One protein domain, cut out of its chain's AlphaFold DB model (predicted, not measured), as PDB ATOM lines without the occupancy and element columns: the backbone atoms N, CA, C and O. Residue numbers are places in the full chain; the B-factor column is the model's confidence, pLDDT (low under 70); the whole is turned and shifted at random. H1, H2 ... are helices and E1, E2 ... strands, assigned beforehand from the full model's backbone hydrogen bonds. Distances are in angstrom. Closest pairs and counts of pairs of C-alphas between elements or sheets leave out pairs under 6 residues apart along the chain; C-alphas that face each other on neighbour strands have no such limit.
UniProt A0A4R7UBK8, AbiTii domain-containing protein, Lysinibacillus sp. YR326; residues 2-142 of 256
ATOM      1  N   LEU A   2      15.996  96.426  41.303       49.12
ATOM      2  CA  LEU A   2      15.183  97.098  42.335       49.12
ATOM      3  C   LEU A   2      15.839  97.078  43.735       49.12
ATOM      4  O   LEU A   2      15.968  98.113  44.375       49.12
ATOM      5  N   SER A   3      16.371  95.925  44.152       46.03
ATOM      6  CA  SER A   3      17.021  95.719  45.460       46.03
ATOM      7  C   SER A   3      18.259  96.604  45.695       46.03
ATOM      8  O   SER A   3      18.482  97.102  46.796       46.03
ATOM      9  N   ARG A   4      19.032  96.872  44.631       49.78
ATOM     10  CA  ARG A   4      20.220  97.745  44.651       49.78
ATOM     11  C   ARG A   4      19.856  99.218  44.853       49.78
ATOM     12  O   ARG A   4      20.632  99.958  45.442       49.78
ATOM     13  N   LYS A   5      18.680  99.638  44.373       49.41
ATOM     14  CA  LYS A   5      18.166 101.005  44.560       49.41
ATOM     15  C   LYS A   5      17.603 101.238  45.969       49.41
ATOM     16  O   LYS A   5      17.524 102.387  46.388       49.41
ATOM     17  N   LEU A   6      17.260 100.160  46.677       52.59
ATOM     18  CA  LEU A   6      16.714 100.151  48.041       52.59
ATOM     19  C   LEU A   6      17.774  99.884  49.125       52.59
ATOM     20  O   LEU A   6      17.438  99.771  50.296       52.59
ATOM     21  N   ASN A   7      19.054  99.785  48.742       55.41
ATOM     22  CA  ASN A   7      20.190  99.522  49.635       55.41
ATOM     23  C   ASN A   7      20.077  98.220  50.461       55.41
ATOM     24  O   ASN A   7      20.714  98.068  51.498       55.41
ATOM     25  N   LEU A   8      19.282  97.263  49.976       59.75
ATOM     26  CA  LEU A   8      19.051  95.965  50.605       59.75
ATOM     27  C   LEU A   8      20.170  94.996  50.214       59.75
ATOM     28  O   LEU A   8      20.059  94.267  49.218       59.75
ATOM     29  N   THR A   9      21.277  95.017  50.952       62.84
ATOM     30  CA  THR A   9      22.469  94.210  50.651       62.84
ATOM     31  C   THR A   9      22.197  92.708  50.729       62.84
ATOM     32  O   THR A   9      22.631  91.970  49.844       62.84
ATOM     33  N   ASP A  10      21.406  92.260  51.706       67.62
ATOM     34  CA  ASP A  10      21.163  90.832  51.944       67.62
ATOM     35  C   ASP A  10      20.266  90.196  50.882       67.62
ATOM     36  O   ASP A  10      20.615  89.170  50.299       67.62
ATOM     37  N   PHE A  11      19.147  90.839  50.549       73.94
ATOM     38  CA  PHE A  11      18.257  90.348  49.496       73.94
ATOM     39  C   PHE A  11      18.896  90.421  48.113       73.94
ATOM     40  O   PHE A  11      18.758  89.498  47.313       73.94
ATOM     41  N   SER A  12      19.654  91.490  47.838       71.56
ATOM     42  CA  SER A  12      20.412  91.595  46.587       71.56
ATOM     43  C   SER A  12      21.402  90.444  46.434       71.56
ATOM     44  O   SER A  12      21.522  89.898  45.340       71.56
ATOM     45  N   ARG A  13      22.079  90.057  47.523       76.69
ATOM     46  CA  ARG A  13      23.011  88.927  47.536       76.69
ATOM     47  C   ARG A  13      22.297  87.601  47.273       76.69
ATOM     48  O   ARG A  13      22.796  86.809  46.476       76.69
ATOM     49  N   ILE A  14      21.128  87.379  47.880       80.75
ATOM     50  CA  ILE A  14      20.318  86.175  47.628       80.75
ATOM     51  C   ILE A  14      19.902  86.118  46.158       80.75
ATOM     52  O   ILE A  14      20.190  85.129  45.498       80.75
ATOM     53  N   LEU A  15      19.308  87.185  45.612       82.94
ATOM     54  CA  LEU A  15      18.890  87.217  44.205       82.94
ATOM     55  C   LEU A  15      20.059  87.010  43.241       82.94
ATOM     56  O   LEU A  15      19.919  86.307  42.243       82.94
ATOM     57  N   GLN A  16      21.215  87.604  43.535       83.81
ATOM     58  CA  GLN A  16      22.411  87.388  42.730       83.81
ATOM     59  C   GLN A  16      22.845  85.919  42.771       83.81
ATOM     60  O   GLN A  16      23.121  85.342  41.725       83.81
ATOM     61  N   SER A  17      22.834  85.295  43.950       87.19
ATOM     62  CA  SER A  17      23.182  83.877  44.108       87.19
ATOM     63  C   SER A  17      22.160  82.951  43.433       87.19
ATOM     64  O   SER A  17      22.531  81.947  42.838       87.19
ATOM     65  N   GLU A  18      20.875  83.312  43.433       89.81
ATOM     66  CA  GLU A  18      19.827  82.587  42.703       89.81
ATOM     67  C   GLU A  18      20.047  82.634  41.177       89.81
ATOM     68  O   GLU A  18      19.816  81.640  40.481       89.81
ATOM     69  N   MET A  19      20.527  83.769  40.651       86.25
ATOM     70  CA  MET A  19      20.777  83.980  39.219       86.25
ATOM     71  C   MET A  19      22.129  83.445  38.729       86.25
ATOM     72  O   MET A  19      22.218  82.969  37.600       86.25
ATOM     73  N   GLU A  20      23.182  83.558  39.536       87.38
ATOM     74  CA  GLU A  20      24.558  83.193  39.163       87.38
ATOM     75  C   GLU A  20      24.973  81.817  39.704       87.38
ATOM     76  O   GLU A  20      25.949  81.233  39.229       87.38
ATOM     77  N   GLY A  21      24.215  81.273  40.658       85.75
ATOM     78  CA  GLY A  21      24.560  80.075  41.411       85.75
ATOM     79  C   GLY A  21      25.295  80.385  42.721       85.75
ATOM     80  O   GLY A  21      25.841  81.469  42.936       85.75
ATOM     81  N   TYR A  22      25.311  79.392  43.608       85.81
ATOM     82  CA  TYR A  22      25.896  79.456  44.946       85.81
ATOM     83  C   TYR A  22      27.344  78.970  44.947       85.81
ATOM     84  O   TYR A  22      27.672  77.964  44.315       85.81
ATOM     85  N   LYS A  23      28.218  79.667  45.685       79.62
ATOM     86  CA  LYS A  23      29.670  79.404  45.686       79.62
ATOM     87  C   LYS A  23      30.150  78.559  46.868       79.62
ATOM     88  O   LYS A  23      31.228  77.971  46.782       79.62
ATOM     89  N   GLY A  24      29.376  78.482  47.950       73.62
ATOM     90  CA  GLY A  24      29.721  77.724  49.154       73.62
ATOM     91  C   GLY A  24      28.495  77.212  49.907       73.62
ATOM     92  O   GLY A  24      27.383  77.684  49.679       73.62
ATOM     93  N   GLU A  25      28.714  76.242  50.798       69.00
ATOM     94  CA  GLU A  25      27.672  75.651  51.655       69.00
ATOM     95  C   GLU A  25      27.043  76.684  52.594       69.00
ATOM     96  O   GLU A  25      25.824  76.715  52.727       69.00
ATOM     97  N   ASP A  26      27.848  77.590  53.156       70.62
ATOM     98  CA  ASP A  26      27.382  78.629  54.091       70.62
ATOM     99  C   ASP A  26      26.398  79.628  53.456       70.62
ATOM    100  O   ASP A  26      25.660  80.328  54.150       70.62
ATOM    101  N   GLU A  27      26.390  79.719  52.124       73.88
ATOM    102  CA  GLU A  27      25.505  80.611  51.374       73.88
ATOM    103  C   GLU A  27      24.259  79.896  50.848       73.88
ATOM    104  O   GLU A  27      23.364  80.564  50.329       73.88
ATOM    105  N   LEU A  28      24.192  78.564  50.961       81.94
ATOM    106  CA  LEU A  28      23.139  77.759  50.361       81.94
ATOM    107  C   LEU A  28      21.888  77.726  51.259       81.94
ATOM    108  O   LEU A  28      21.927  77.189  52.367       81.94
ATOM    109  N   PRO A  29      20.734  78.242  50.800       85.56
ATOM    110  CA  PRO A  29      19.509  78.203  51.582       85.56
ATOM    111  C   PRO A  29      19.006  76.772  51.784       85.56
ATOM    112  O   PRO A  29      19.093  75.942  50.883       85.56
ATOM    113  N   ALA A  30      18.361  76.503  52.922       85.88
ATOM    114  CA  ALA A  30      17.830  75.172  53.236       85.88
ATOM    115  C   ALA A  30      16.894  74.615  52.145       85.88
ATOM    116  O   ALA A  30      16.944  73.429  51.829       85.88
ATOM    117  N   TYR A  31      16.092  75.477  51.505       88.38
ATOM    118  CA  TYR A  31      15.186  75.078  50.423       88.38
ATOM    119  C   TYR A  31      15.902  74.659  49.128       88.38
ATOM    120  O   TYR A  31      15.249  74.109  48.250       88.38
ATOM    121  N   ARG A  32      17.214  74.908  48.989       88.62
ATOM    122  CA  ARG A  32      18.053  74.415  47.883       88.62
ATOM    123  C   ARG A  32      18.581  72.995  48.124       88.62
ATOM    124  O   ARG A  32      19.315  72.485  47.283       88.62
ATOM    125  N   THR A  33      18.229  72.348  49.234       89.50
ATOM    126  CA  THR A  33      18.630  70.963  49.511       89.50
ATOM    127  C   THR A  33      17.580  69.991  48.992       89.50
ATOM    128  O   THR A  33      16.391  70.144  49.262       89.50
ATOM    129  N   ILE A  34      18.028  68.977  48.258       88.56
ATOM    130  CA  ILE A  34      17.191  67.904  47.727       88.56
ATOM    131  C   ILE A  34      17.601  66.554  48.299       88.56
ATOM    132  O   ILE A  34      18.762  66.322  48.621       88.56
ATOM    133  N   ILE A  35      16.645  65.637  48.372       89.62
ATOM    134  CA  ILE A  35      16.843  64.270  48.842       89.62
ATOM    135  C   ILE A  35      16.645  63.320  47.664       89.62
ATOM    136  O   ILE A  35      15.575  63.284  47.047       89.62
ATOM    137  N   GLY A  36      17.669  62.525  47.365       88.25
ATOM    138  CA  GLY A  36      17.660  61.573  46.259       88.25
ATOM    139  C   GLY A  36      18.110  60.175  46.662       88.25
ATOM    140  O   GLY A  36      18.890  59.990  47.594       88.25
ATOM    141  N   THR A  37      17.631  59.170  45.933       88.62
ATOM    142  CA  THR A  37      18.147  57.801  46.035       88.62
ATOM    143  C   THR A  37      19.371  57.655  45.127       88.62
ATOM    144  O   THR A  37      19.278  57.999  43.947       88.62
ATOM    145  N   PRO A  38      20.506  57.125  45.609       86.94
ATOM    146  CA  PRO A  38      21.712  57.013  44.798       86.94
ATOM    147  C   PRO A  38      21.564  55.969  43.695       86.94
ATOM    148  O   PRO A  38      21.164  54.836  43.976       86.94
ATOM    149  N   LEU A  39      21.940  56.324  42.463       82.75
ATOM    150  CA  LEU A  39      22.135  55.365  41.381       82.75
ATOM    151  C   LEU A  39      23.583  54.876  41.382       82.75
ATOM    152  O   LEU A  39      24.526  55.657  41.248       82.75
ATOM    153  N   VAL A  40      23.752  53.560  41.483       78.50
ATOM    154  CA  VAL A  40      25.046  52.880  41.396       78.50
ATOM    155  C   VAL A  40      24.957  51.884  40.246       78.50
ATOM    156  O   VAL A  40      24.111  50.993  40.262       78.50
ATOM    157  N   TYR A  41      25.779  52.071  39.209       76.19
ATOM    158  CA  TYR A  41      25.716  51.288  37.962       76.19
ATOM    159  C   TYR A  41      24.310  51.242  37.319       76.19
ATOM    160  O   TYR A  41      23.924  50.232  36.741       76.19
ATOM    161  N   GLY A  42      23.527  52.321  37.442       72.94
ATOM    162  CA  GLY A  42      22.164  52.411  36.897       72.94
ATOM    163  C   GLY A  42      21.062  51.817  37.783       72.94
ATOM    164  O   GLY A  42      19.886  51.965  37.461       72.94
ATOM    165  N   PHE A  43      21.406  51.205  38.919       78.38
ATOM    166  CA  PHE A  43      20.437  50.650  39.865       78.38
ATOM    167  C   PHE A  43      20.253  51.558  41.080       78.38
ATOM    168  O   PHE A  43      21.215  52.134  41.594       78.38
ATOM    169  N   LEU A  44      19.014  51.652  41.569       81.88
ATOM    170  CA  LEU A  44      18.706  52.343  42.820       81.88
ATOM    171  C   LEU A  44      19.316  51.570  43.993       81.88
ATOM    172  O   LEU A  44      18.961  50.422  44.254       81.88
ATOM    173  N   SER A  45      20.233  52.214  44.704       82.88
ATOM    174  CA  SER A  45      20.799  51.690  45.946       82.88
ATOM    175  C   SER A  45      19.865  51.937  47.137       82.88
ATOM    176  O   SER A  45      18.900  52.699  47.052       82.88
ATOM    177  N   LYS A  46      20.119  51.263  48.264       80.56
ATOM    178  CA  LYS A  46      19.357  51.491  49.499       80.56
ATOM    179  C   LYS A  46      19.790  52.804  50.154       80.56
ATOM    180  O   LYS A  46      20.983  53.048  50.302       80.56
ATOM    181  N   GLY A  47      18.812  53.575  50.620       83.19
ATOM    182  CA  GLY A  47      19.027  54.812  51.371       83.19
ATOM    183  C   GLY A  47      18.727  56.079  50.572       83.19
ATOM    184  O   GLY A  47      18.339  56.038  49.402       83.19
ATOM    185  N   PHE A  48      18.898  57.208  51.249       85.00
ATOM    186  CA  PHE A  48      18.699  58.545  50.710       85.00
ATOM    187  C   PHE A  48      19.927  59.395  51.005       85.00
ATOM    188  O   PHE A  48      20.575  59.212  52.034       85.00
ATOM    189  N   ILE A  49      20.243  60.298  50.086       84.50
ATOM    190  CA  ILE A  49      21.338  61.252  50.217       84.50
ATOM    191  C   ILE A  49      20.768  62.646  50.003       84.50
ATOM    192  O   ILE A  49      20.032  62.884  49.043       84.50
ATOM    193  N   GLU A  50      21.121  63.544  50.913       85.50
ATOM    194  CA  GLU A  50      20.862  64.972  50.804       85.50
ATOM    195  C   GLU A  50      21.937  65.633  49.949       85.50
ATOM    196  O   GLU A  50      23.127  65.362  50.119       85.50
ATOM    197  N   LYS A  51      21.523  66.499  49.021       85.19
ATOM    198  CA  LYS A  51      22.449  67.263  48.191       85.19
ATOM    199  C   LYS A  51      21.973  68.674  47.912       85.19
ATOM    200  O   LYS A  51      20.800  68.908  47.641       85.19
ATOM    201  N   GLY A  52      22.912  69.610  47.974       87.19
ATOM    202  CA  GLY A  52      22.670  71.017  47.697       87.19
ATOM    203  C   GLY A  52      22.630  71.323  46.201       87.19
ATOM    204  O   GLY A  52      23.476  70.861  45.434       87.19
ATOM    205  N   LEU A  53      21.664  72.138  45.780       87.88
ATOM    206  CA  LEU A  53      21.546  72.642  44.415       87.88
ATOM    207  C   LEU A  53      22.226  74.004  44.277       87.88
ATOM    208  O   LEU A  53      21.601  75.052  44.441       87.88
ATOM    209  N   TYR A  54      23.505  73.978  43.907       87.50
ATOM    210  CA  TYR A  54      24.333  75.179  43.741       87.50
ATOM    211  C   TYR A  54      24.120  75.912  42.416       87.50
ATOM    212  O   TYR A  54      24.511  77.065  42.271       87.50
ATOM    213  N   LYS A  55      23.528  75.246  41.427       87.56
ATOM    214  CA  LYS A  55      23.363  75.799  40.082       87.56
ATOM    215  C   LYS A  55      22.350  76.959  40.058       87.56
ATOM    216  O   LYS A  55      21.435  76.981  40.894       87.56
ATOM    217  N   PRO A  56      22.479  77.899  39.103       91.19
ATOM    218  CA  PRO A  56      21.487  78.941  38.858       91.19
ATOM    219  C   PRO A  56      20.065  78.393  38.740       91.19
ATOM    220  O   PRO A  56      19.860  77.289  38.233       91.19
ATOM    221  N   ILE A  57      19.071  79.188  39.138       90.88
ATOM    222  CA  ILE A  57      17.659  78.808  38.995       90.88
ATOM    223  C   ILE A  57      17.268  78.536  37.537       90.88
ATOM    224  O   ILE A  57      16.526  77.596  37.271       90.88
ATOM    225  N   SER A  58      17.839  79.286  36.590       89.19
ATOM    226  CA  SER A  58      17.630  79.082  35.152       89.19
ATOM    227  C   SER A  58      18.124  77.716  34.685       89.19
ATOM    228  O   SER A  58      17.517  77.096  33.815       89.19
ATOM    229  N   GLU A  59      19.203  77.216  35.287       87.56
ATOM    230  CA  GLU A  59      19.701  75.883  34.994       87.56
ATOM    231  C   GLU A  59      18.743  74.825  35.549       87.56
ATOM    232  O   GLU A  59      18.421  73.878  34.844       87.56
ATOM    233  N   LEU A  60      18.213  75.007  36.765       87.62
ATOM    234  CA  LEU A  60      17.204  74.102  37.335       87.62
ATOM    235  C   LEU A  60      15.916  74.056  36.497       87.62
ATOM    236  O   LEU A  60      15.360  72.980  36.283       87.62
ATOM    237  N   GLU A  61      15.457  75.204  35.995       87.25
ATOM    238  CA  GLU A  61      14.323  75.280  35.066       87.25
ATOM    239  C   GLU A  61      14.621  74.549  33.755       87.25
ATOM    240  O   GLU A  61      13.790  73.777  33.272       87.25
ATOM    241  N   TYR A  62      15.825  74.738  33.207       85.69
ATOM    242  CA  TYR A  62      16.273  74.013  32.023       85.69
ATOM    243  C   TYR A  62      16.282  72.497  32.264       85.69
ATOM    244  O   TYR A  62      15.732  71.754  31.447       85.69
ATOM    245  N   TYR A  63      16.824  72.052  33.402       80.12
ATOM    246  CA  TYR A  63      16.841  70.653  33.836       80.12
ATOM    247  C   TYR A  63      15.427  70.061  33.894       80.12
ATOM    248  O   TYR A  63      15.189  68.998  33.327       80.12
ATOM    249  N   LEU A  64      14.463  70.764  34.494       82.06
ATOM    250  CA  LEU A  64      13.065  70.312  34.557       82.06
ATOM    251  C   LEU A  64      12.401  70.174  33.180       82.06
ATOM    252  O   LEU A  64      11.525  69.330  33.003       82.06
ATOM    253  N   GLN A  65      12.776  71.026  32.224       79.56
ATOM    254  CA  GLN A  65      12.170  71.062  30.892       79.56
ATOM    255  C   GLN A  65      12.807  70.070  29.908       79.56
ATOM    256  O   GLN A  65      12.122  69.594  29.004       79.56
ATOM    257  N   HIS A  66      14.100  69.765  30.066       71.62
ATOM    258  CA  HIS A  66      14.887  69.028  29.069       71.62
ATOM    259  C   HIS A  66      15.404  67.672  29.559       71.62
ATOM    260  O   HIS A  66      15.624  66.784  28.730       71.62
ATOM    261  N   GLU A  67      15.563  67.455  30.869       63.16
ATOM    262  CA  GLU A  67      15.912  66.134  31.391       63.16
ATOM    263  C   GLU A  67      14.655  65.294  31.603       63.16
ATOM    264  O   GLU A  67      13.934  65.362  32.596       63.16
ATOM    265  N   VAL A  68      14.396  64.476  30.591       55.12
ATOM    266  CA  VAL A  68      13.360  63.454  30.568       55.12
ATOM    267  C   VAL A  68      13.470  62.552  31.798       55.12
ATOM    268  O   VAL A  68      14.423  61.788  31.927       55.12
ATOM    269  N   VAL A  69      12.411  62.492  32.607       52.50
ATOM    270  CA  VAL A  69      12.056  61.243  33.291       52.50
ATOM    271  C   VAL A  69      10.607  60.901  33.011       52.50
ATOM    272  O   VAL A  69       9.648  61.348  33.640       52.50
ATOM    273  N   LYS A  70      10.481  60.023  32.023       57.44
ATOM    274  CA  LYS A  70       9.320  59.173  31.826       57.44
ATOM    275  C   LYS A  70       9.417  58.027  32.832       57.44
ATOM    276  O   LYS A  70      10.035  57.016  32.543       57.44
ATOM    277  N   GLU A  71       8.894  58.266  34.032       56.22
ATOM    278  CA  GLU A  71       8.041  57.359  34.823       56.22
ATOM    279  C   GLU A  71       7.947  57.852  36.280       56.22
ATOM    280  O   GLU A  71       8.948  58.062  36.963       56.22
ATOM    281  N   LYS A  72       6.711  58.031  36.770       66.12
ATOM    282  CA  LYS A  72       6.373  58.369  38.169       66.12
ATOM    283  C   LYS A  72       6.987  59.667  38.738       66.12
ATOM    284  O   LYS A  72       7.181  59.760  39.948       66.12
ATOM    285  N   GLY A  73       7.271  60.675  37.907       75.31
ATOM    286  CA  GLY A  73       7.625  62.028  38.380       75.31
ATOM    287  C   GLY A  73       8.958  62.127  39.134       75.31
ATOM    288  O   GLY A  73       9.116  62.966  40.019       75.31
ATOM    289  N   ARG A  74       9.914  61.245  38.833       80.31
ATOM    290  CA  ARG A  74      11.295  61.354  39.333       80.31
ATOM    291  C   ARG A  74      12.175  62.096  38.328       80.31
ATOM    292  O   ARG A  74      11.668  62.430  37.281       80.31
ATOM    293  N   LEU A  75      13.426  62.406  38.645       84.94
ATOM    294  CA  LEU A  75      14.454  63.009  37.787       84.94
ATOM    295  C   LEU A  75      15.792  62.332  38.093       84.94
ATOM    296  O   LEU A  75      16.026  61.962  39.246       84.94
ATOM    297  N   ILE A  76      16.648  62.144  37.088       84.50
ATOM    298  CA  ILE A  76      18.022  61.671  37.304       84.50
ATOM    299  C   ILE A  76      18.921  62.897  37.371       84.50
ATOM    300  O   ILE A  76      19.330  63.429  36.351       84.50
ATOM    301  N   TYR A  77      19.239  63.335  38.582       84.31
ATOM    302  CA  TYR A  77      20.143  64.450  38.804       84.31
ATOM    303  C   TYR A  77      21.592  63.968  38.804       84.31
ATOM    304  O   TYR A  77      21.976  63.132  39.626       84.31
ATOM    305  N   THR A  78      22.407  64.504  37.899       79.62
ATOM    306  CA  THR A  78      23.848  64.226  37.879       79.62
ATOM    307  C   THR A  78      24.561  65.167  38.845       79.62
ATOM    308  O   THR A  78      24.528  66.385  38.673       79.62
ATOM    309  N   VAL A  79      25.213  64.599  39.861       74.12
ATOM    310  CA  VAL A  79      25.963  65.371  40.858       74.12
ATOM    311  C   VAL A  79      27.266  65.853  40.207       74.12
ATOM    312  O   VAL A  79      28.043  65.018  39.736       74.12
ATOM    313  N   PRO A  80      27.537  67.170  40.147       66.69
ATOM    314  CA  PRO A  80      28.759  67.678  39.535       66.69
ATOM    315  C   PRO A  80      30.006  67.154  40.256       66.69
ATOM    316  O   PRO A  80      30.111  67.238  41.477       66.69
ATOM    317  N   SER A  81      31.005  66.697  39.500       55.97
ATOM    318  CA  SER A  81      32.244  66.074  40.005       55.97
ATOM    319  C   SER A  81      33.157  66.984  40.854       55.97
ATOM    320  O   SER A  81      34.247  66.566  41.236       55.97
ATOM    321  N   GLY A  82      32.744  68.228  41.122       53.28
ATOM    322  CA  GLY A  82      33.433  69.198  41.980       53.28
ATOM    323  C   GLY A  82      32.842  69.327  43.387       53.28
ATOM    324  O   GLY A  82      33.328  70.146  44.167       53.28
ATOM    325  N   ASP A  83      31.806  68.549  43.709       56.22
ATOM    326  CA  ASP A  83      31.241  68.498  45.053       56.22
ATOM    327  C   ASP A  83      32.316  67.995  46.037       56.22
ATOM    328  O   ASP A  83      32.873  66.903  45.890       56.22
ATOM    329  N   LYS A  84      32.688  68.845  47.003       49.84
ATOM    330  CA  LYS A  84      33.801  68.598  47.940       49.84
ATOM    331  C   LYS A  84      33.500  67.480  48.933       49.84
ATOM    332  O   LYS A  84      34.398  67.066  49.673       49.84
ATOM    333  N   ASP A  85      32.278  66.971  48.924       50.72
ATOM    334  CA  ASP A  85      31.825  65.867  49.745       50.72
ATOM    335  C   ASP A  85      32.399  64.530  49.232       50.72
ATOM    336  O   ASP A  85      31.740  63.672  48.642       50.72
ATOM    337  N   ARG A  86      33.710  64.368  49.448       48.88
ATOM    338  CA  ARG A  86      34.570  63.247  49.025       48.88
ATOM    339  C   ARG A  86      34.154  61.874  49.573       48.88
ATOM    340  O   ARG A  86      34.871  60.897  49.353       48.88
ATOM    341  N   LYS A  87      33.043  61.769  50.305       50.12
ATOM    342  CA  LYS A  87      32.602  60.529  50.957       50.12
ATOM    343  C   LYS A  87      31.676  59.669  50.098       50.12
ATOM    344  O   LYS A  87      31.523  58.490  50.406       50.12
ATOM    345  N   VAL A  88      31.117  60.190  49.002       52.22
ATOM    346  CA  VAL A  88      30.139  59.444  48.196       52.22
ATOM    347  C   VAL A  88      30.537  59.416  46.713       52.22
ATOM    348  O   VAL A  88      30.435  60.409  46.006       52.22
ATOM    349  N   LYS A  89      30.931  58.239  46.201       58.09
ATOM    350  CA  LYS A  89      31.184  57.957  44.764       58.09
ATOM    351  C   LYS A  89      29.897  57.898  43.913       58.09
ATOM    352  O   LYS A  89      29.842  57.190  42.909       58.09
ATOM    353  N   VAL A  90      28.833  58.575  44.324       60.25
ATOM    354  CA  VAL A  90      27.557  58.548  43.607       60.25
ATOM    355  C   VAL A  90      27.561  59.693  42.609       60.25
ATOM    356  O   VAL A  90      27.602  60.855  42.993       60.25
ATOM    357  N   GLN A  91      27.520  59.347  41.326       69.94
ATOM    358  CA  GLN A  91      27.512  60.321  40.232       69.94
ATOM    359  C   GLN A  91      26.091  60.762  39.858       69.94
ATOM    360  O   GLN A  91      25.917  61.811  39.245       69.94
ATOM    361  N   GLN A  92      25.067  59.982  40.219       82.00
ATOM    362  CA  GLN A  92      23.681  60.226  39.819       82.00
ATOM    363  C   GLN A  92      22.702  59.919  40.958       82.00
ATOM    364  O   GLN A  92      22.831  58.911  41.652       82.00
ATOM    365  N   LEU A  93      21.700  60.776  41.129       86.12
ATOM    366  CA  LEU A  93      20.640  60.659  42.128       86.12
ATOM    367  C   LEU A  93      19.279  60.576  41.434       86.12
ATOM    368  O   LEU A  93      18.982  61.371  40.551       86.12
ATOM    369  N   SER A  94      18.420  59.653  41.866       87.44
ATOM    370  CA  SER A  94      16.997  59.673  41.528       87.44
ATOM    371  C   SER A  94      16.269  60.548  42.535       87.44
ATOM    372  O   SER A  94      16.153  60.194  43.710       87.44
ATOM    373  N   VAL A  95      15.777  61.688  42.077       88.62
ATOM    374  CA  VAL A  95      15.144  62.724  42.899       88.62
ATOM    375  C   VAL A  95      13.691  62.868  42.456       88.62
ATOM    376  O   VAL A  95      13.360  62.522  41.330       88.62
ATOM    377  N   GLN A  96      12.784  63.334  43.309       88.69
ATOM    378  CA  GLN A  96      11.427  63.673  42.852       88.69
ATOM    379  C   GLN A  96      11.435  65.032  42.145       88.69
ATOM    380  O   GLN A  96      12.021  65.982  42.664       88.69
ATOM    381  N   SER A  97      10.763  65.149  40.994       86.31
ATOM    382  CA  SER A  97      10.708  66.408  40.233       86.31
ATOM    383  C   SER A  97      10.078  67.547  41.033       86.31
ATOM    384  O   SER A  97      10.506  68.694  40.920       86.31
ATOM    385  N   SER A  98       9.127  67.224  41.915       87.81
ATOM    386  CA  SER A  98       8.501  68.162  42.851       87.81
ATOM    387  C   SER A  98       9.511  68.936  43.695       87.81
ATOM    388  O   SER A  98       9.272  70.098  43.993       87.81
ATOM    389  N   GLN A  99      10.660  68.349  44.040       90.25
ATOM    390  CA  GLN A  99      11.673  69.040  44.839       90.25
ATOM    391  C   GLN A  99      12.325  70.197  44.069       90.25
ATOM    392  O   GLN A  99      12.608  71.235  44.659       90.25
ATOM    393  N   PHE A 100      12.492  70.066  42.751       88.31
ATOM    394  CA  PHE A 100      12.978  71.156  41.904       88.31
ATOM    395  C   PHE A 100      11.901  72.228  41.700       88.31
ATOM    396  O   PHE A 100      12.204  73.416  41.778       88.31
ATOM    397  N   TYR A 101      10.638  71.828  41.510       87.62
ATOM    398  CA  TYR A 101       9.522  72.782  41.467       87.62
ATOM    399  C   TYR A 101       9.402  73.574  42.775       87.62
ATOM    400  O   TYR A 101       9.269  74.793  42.729       87.62
ATOM    401  N   ASN A 102       9.557  72.913  43.926       88.94
ATOM    402  CA  ASN A 102       9.531  73.555  45.239       88.94
ATOM    403  C   ASN A 102      10.618  74.623  45.384       88.94
ATOM    404  O   ASN A 102      10.353  75.677  45.955       88.94
ATOM    405  N   VAL A 103      11.826  74.377  44.866       90.56
ATOM    406  CA  VAL A 103      12.902  75.381  44.853       90.56
ATOM    407  C   VAL A 103      12.449  76.622  44.092       90.56
ATOM    408  O   VAL A 103      12.537  77.734  44.610       90.56
ATOM    409  N   ILE A 104      11.933  76.436  42.878       89.12
ATOM    410  CA  ILE A 104      11.537  77.549  42.015       89.12
ATOM    411  C   ILE A 104      10.363  78.318  42.630       89.12
ATOM    412  O   ILE A 104      10.391  79.548  42.694       89.12
ATOM    413  N   ASP A 105       9.356  77.613  43.142       89.06
ATOM    414  CA  ASP A 105       8.212  78.231  43.810       89.06
ATOM    415  C   ASP A 105       8.626  78.964  45.084       89.06
ATOM    416  O   ASP A 105       8.102  80.040  45.371       89.06
ATOM    417  N   ARG A 106       9.617  78.454  45.825       89.81
ATOM    418  CA  ARG A 106      10.135  79.147  47.006       89.81
ATOM    419  C   ARG A 106      10.798  80.468  46.643       89.81
ATOM    420  O   ARG A 106      10.597  81.442  47.359       89.81
ATOM    421  N   VAL A 107      11.530  80.522  45.532       88.75
ATOM    422  CA  VAL A 107      12.148  81.762  45.042       88.75
ATOM    423  C   VAL A 107      11.091  82.752  44.555       88.75
ATOM    424  O   VAL A 107      11.175  83.934  44.877       88.75
ATOM    425  N   ARG A 108      10.049  82.281  43.856       88.19
ATOM    426  CA  ARG A 108       8.904  83.126  43.468       88.19
ATOM    427  C   ARG A 108       8.194  83.708  44.688       88.19
ATOM    428  O   ARG A 108       7.962  84.912  44.733       88.19
ATOM    429  N   ASN A 109       7.907  82.870  45.682       86.81
ATOM    430  CA  ASN A 109       7.276  83.298  46.926       86.81
ATOM    431  C   ASN A 109       8.168  84.258  47.708       86.81
ATOM    432  O   ASN A 109       7.663  85.240  48.224       86.81
ATOM    433  N   LEU A 110       9.486  84.044  47.733       85.62
ATOM    434  CA  LEU A 110      10.418  84.973  48.367       85.62
ATOM    435  C   LEU A 110      10.348  86.360  47.712       85.62
ATOM    436  O   LEU A 110      10.257  87.363  48.409       85.62
ATOM    437  N   ILE A 111      10.355  86.427  46.378       84.69
ATOM    438  CA  ILE A 111      10.220  87.697  45.650       84.69
ATOM    439  C   ILE A 111       8.863  88.347  45.941       84.69
ATOM    440  O   ILE A 111       8.799  89.559  46.145       84.69
ATOM    441  N   LEU A 112       7.789  87.554  45.974       83.56
ATOM    442  CA  LEU A 112       6.441  88.035  46.260       83.56
ATOM    443  C   LEU A 112       6.315  88.576  47.689       83.56
ATOM    444  O   LEU A 112       5.874  89.706  47.856       83.56
ATOM    445  N   GLU A 113       6.737  87.811  48.696       82.25
ATOM    446  CA  GLU A 113       6.740  88.206  50.110       82.25
ATOM    447  C   GLU A 113       7.510  89.515  50.305       82.25
ATOM    448  O   GLU A 113       6.998  90.443  50.923       82.25
ATOM    449  N   TRP A 114       8.695  89.631  49.698       80.31
ATOM    450  CA  TRP A 114       9.475  90.869  49.727       80.31
ATOM    451  C   TRP A 114       8.751  92.037  49.058       80.31
ATOM    452  O   TRP A 114       8.802  93.159  49.552       80.31
ATOM    453  N   THR A 115       8.089  91.797  47.927       80.56
ATOM    454  CA  THR A 115       7.345  92.847  47.219       80.56
ATOM    455  C   THR A 115       6.163  93.337  48.056       80.56
ATOM    456  O   THR A 115       5.981  94.545  48.189       80.56
ATOM    457  N   LEU A 116       5.419  92.415  48.674       79.81
ATOM    458  CA  LEU A 116       4.304  92.731  49.567       79.81
ATOM    459  C   LEU A 116       4.771  93.480  50.822       79.81
ATOM    460  O   LEU A 116       4.138  94.452  51.219       79.81
ATOM    461  N   GLU A 117       5.895  93.081  51.422       78.69
ATOM    462  CA  GLU A 117       6.453  93.759  52.600       78.69
ATOM    463  C   GLU A 117       6.890  95.199  52.284       78.69
ATOM    464  O   GLU A 117       6.690  96.111  53.089       78.69
ATOM    465  N   LEU A 118       7.478  95.423  51.105       76.56
ATOM    466  CA  LEU A 118       7.829  96.767  50.648       76.56
ATOM    467  C   LEU A 118       6.572  97.616  50.412       76.56
ATOM    468  O   LEU A 118       6.520  98.760  50.867       76.56
ATOM    469  N   GLU A 119       5.549  97.053  49.769       78.25
ATOM    470  CA  GLU A 119       4.271  97.725  49.528       78.25
ATOM    471  C   GLU A 119       3.560  98.106  50.838       78.25
ATOM    472  O   GLU A 119       3.167  99.260  51.009       78.25
ATOM    473  N   GLU A 120       3.475  97.185  51.805       76.00
ATOM    474  CA  GLU A 120       2.866  97.423  53.124       76.00
ATOM    475  C   GLU A 120       3.571  98.554  53.890       76.00
ATOM    476  O   GLU A 120       2.934  99.365  54.563       76.00
ATOM    477  N   ARG A 121       4.894  98.668  53.740       70.56
ATOM    478  CA  ARG A 121       5.706  99.734  54.354       70.56
ATOM    479  C   ARG A 121       5.651 101.060  53.591       70.56
ATOM    480  O   ARG A 121       6.347 102.008  53.962       70.56
ATOM    481  N   GLY A 122       4.840 101.147  52.538       74.12
ATOM    482  CA  GLY A 122       4.693 102.340  51.709       74.12
ATOM    483  C   GLY A 122       5.881 102.594  50.780       74.12
ATOM    484  O   GLY A 122       6.063 103.725  50.337       74.12
ATOM    485  N   VAL A 123       6.693 101.570  50.495       78.38
ATOM    486  CA  VAL A 123       7.771 101.596  49.494       78.38
ATOM    487  C   VAL A 123       7.175 101.203  48.141       78.38
ATOM    488  O   VAL A 123       7.380 100.102  47.636       78.38
ATOM    489  N   LEU A 124       6.392 102.115  47.570       75.25
ATOM    490  CA  LEU A 124       5.704 101.910  46.292       75.25
ATOM    491  C   LEU A 124       6.627 102.249  45.116       75.25
ATOM    492  O   LEU A 124       6.619 101.562  44.093       75.25
ATOM    493  N   GLY A 125       7.470 103.272  45.293       70.69
ATOM    494  CA  GLY A 125       8.266 103.857  44.224       70.69
ATOM    495  C   GLY A 125       7.407 104.557  43.164       70.69
ATOM    496  O   GLY A 125       6.283 104.166  42.864       70.69
ATOM    497  N   ASP A 126       7.960 105.596  42.549       69.44
ATOM    498  CA  ASP A 126       7.356 106.276  41.399       69.44
ATOM    499  C   ASP A 126       8.311 106.176  40.204       69.44
ATOM    500  O   ASP A 126       9.498 106.498  40.316       69.44
ATOM    501  N   ASN A 127       7.833 105.662  39.066       68.88
ATOM    502  CA  ASN A 127       8.626 105.431  37.848       68.88
ATOM    503  C   ASN A 127       9.972 104.699  38.075       68.88
ATOM    504  O   ASN A 127      11.007 105.072  37.521       68.88
ATOM    505  N   MET A 128       9.983 103.631  38.886       65.06
ATOM    506  CA  MET A 128      11.201 102.877  39.265       65.06
ATOM    507  C   MET A 128      12.251 103.698  40.043       65.06
ATOM    508  O   MET A 128      13.442 103.338  40.077       65.06
ATOM    509  N   THR A 129      11.816 104.790  40.663       64.94
ATOM    510  CA  THR A 129      12.601 105.660  41.539       64.94
ATOM    511  C   THR A 129      12.005 105.630  42.939       64.94
ATOM    512  O   THR A 129      10.794 105.566  43.103       64.94
ATOM    513  N   PHE A 130      12.870 105.666  43.948       77.88
ATOM    514  CA  PHE A 130      12.471 105.646  45.354       77.88
ATOM    515  C   PHE A 130      12.970 106.919  46.022       77.88
ATOM    516  O   PHE A 130      14.116 107.329  45.798       77.88
ATOM    517  N   SER A 131      12.122 107.528  46.841       77.50
ATOM    518  CA  SER A 131      12.490 108.656  47.690       77.50
ATOM    519  C   SER A 131      13.486 108.230  48.774       77.50
ATOM    520  O   SER A 131      13.578 107.061  49.146       77.50
ATOM    521  N   GLU A 132      14.226 109.186  49.337       73.50
ATOM    522  CA  GLU A 132      15.153 108.903  50.444       73.50
ATOM    523  C   GLU A 132      14.433 108.341  51.685       73.50
ATOM    524  O   GLU A 132      14.982 107.499  52.396       73.50
ATOM    525  N   LYS A 133      13.171 108.734  51.909       77.56
ATOM    526  CA  LYS A 133      12.328 108.185  52.980       77.56
ATOM    527  C   LYS A 133      12.015 106.702  52.747       77.56
ATOM    528  O   LYS A 133      12.156 105.905  53.667       77.56
ATOM    529  N   GLU A 134      11.639 106.331  51.526       70.94
ATOM    530  CA  GLU A 134      11.365 104.939  51.141       70.94
ATOM    531  C   GLU A 134      12.619 104.061  51.204       70.94
ATOM    532  O   GLU A 134      12.562 102.940  51.702       70.94
ATOM    533  N   LYS A 135      13.777 104.579  50.771       70.31
ATOM    534  CA  LYS A 135      15.058 103.862  50.891       70.31
ATOM    535  C   LYS A 135      15.419 103.583  52.346       70.31
ATOM    536  O   LYS A 135      15.878 102.489  52.658       70.31
ATOM    537  N   LYS A 136      15.191 104.553  53.239       69.25
ATOM    538  CA  LYS A 136      15.436 104.383  54.674       69.25
ATOM    539  C   LYS A 136      14.518 103.308  55.271       69.25
ATOM    540  O   LYS A 136      15.024 102.376  55.890       69.25
ATOM    541  N   LEU A 137      13.217 103.372  54.983       70.19
ATOM    542  CA  LEU A 137      12.228 102.374  55.418       70.19
ATOM    543  C   LEU A 137      12.543 100.962  54.904       70.19
ATOM    544  O   LEU A 137      12.389  99.991  55.640       70.19
ATOM    545  N   ALA A 138      13.024 100.848  53.664       63.16
ATOM    546  CA  ALA A 138      13.466  99.578  53.104       63.16
ATOM    547  C   ALA A 138      14.739  99.062  53.792       63.16
ATOM    548  O   ALA A 138      14.809  97.890  54.136       63.16
ATOM    549  N   SER A 139      15.730  99.917  54.065       63.06
ATOM    550  CA  SER A 139      16.960  99.495  54.755       63.06
ATOM    551  C   SER A 139      16.720  99.039  56.202       63.06
ATOM    552  O   SER A 139      17.324  98.066  56.656       63.06
ATOM    553  N   GLU A 140      15.780  99.684  56.900       62.72
ATOM    554  CA  GLU A 140      15.335  99.321  58.253       62.72
ATOM    555  C   GLU A 140      14.490  98.030  58.267       62.72
ATOM    556  O   GLU A 140      14.313  97.420  59.317       62.72
ATOM    557  N   ALA A 141      14.008  97.570  57.104       53.62
ATOM    558  CA  ALA A 141      13.299  96.299  56.944       53.62
ATOM    559  C   ALA A 141      14.206  95.064  56.959       53.62
ATOM    560  O   ALA A 141      13.711  93.943  56.860       53.62
ATOM    561  N   THR A 142      15.522  95.236  57.105       53.56
ATOM    562  CA  THR A 142      16.443  94.106  57.242       53.56
ATOM    563  C   THR A 142      16.185  93.406  58.579       53.56
ATOM    564  O   THR A 142      16.720  93.781  59.621       53.56
TER     565      THR A 142
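What this domain is: This is residues 2 to 142 of the 256 residues of the protein "AbiTii domain-containing protein" of Lysinibacillus sp. YR326 (UniProt A0A4R7UBK8). What shape is this? A strongly twisted sheet of four strands makes one end, and the long helix H4 runs from it to the other end, where H1 and H5 lie; H3 packs on the first part of H4. The whole is loose, radius of gyration of the C-alphas 18.8 A, with spans of 60 by 31 by 21 A. What builds it? The printed part has 141 residues, mixed in class, with named elements H1 H2 E1 E2 H3 E3 E4 H4 H5 along the chain and sheet order E2 E1 E4 E3, all antiparallel.

How they stand to each other: How do the strands pair? In the hairpin of E1, residues 33 to 40, and E2, residues 49 to 52, N 34 and O 51 are 2.8 A apart. In the hairpin of E3, residues 74 to 78, and E4, residues 92 to 96, N 75 and O 95 are 2.7 A apart. E1, which bends by 52 degrees at residue 37, is antiparallel to E4, with N 37 and O 94 at 2.9 A. What does H4 meet? H4, residues 97 to 120, only grazes the sheet with residues 97 to 103. With residues 97 to 104 alone it touches H3, residues 57 to 66, at a steep tilt of 38 degrees, opposite ways; the closest C-alphas, of Leu 60 and Phe 100, are 6.9 A apart. Where are the other helices? H2, residues 9 to 20, is near H4; H1, residues 2 to 5, touches H2 only at the corner, closest C-alphas Ser 3 and Ser 12, 5.5 A. H5, residues 132 to 140, is close but not clearly touching H4, closest C-alphas Leu 118 and Ala 138, 6.8 A. Every O i to N i+4 pair is within hydrogen-bond range in H2, H3, H4 and H5, and H1 is too short for one.

Where its parts are: Where is H4? It spans 34.5 A, from C-alpha 97 at (10.708, 66.408, 40.233) to C-alpha 120 at (2.866, 97.423, 53.124). How long is E1? It spans 20.8 A.

The domain as a whole: Is it unbroken? The printed part has no cut, and the links H2 to E1, E3 to E4 and H4 to H5 are long. Where is confidence low? Under 70 are 38 residues, among them 2 to 10 and 80 to 91.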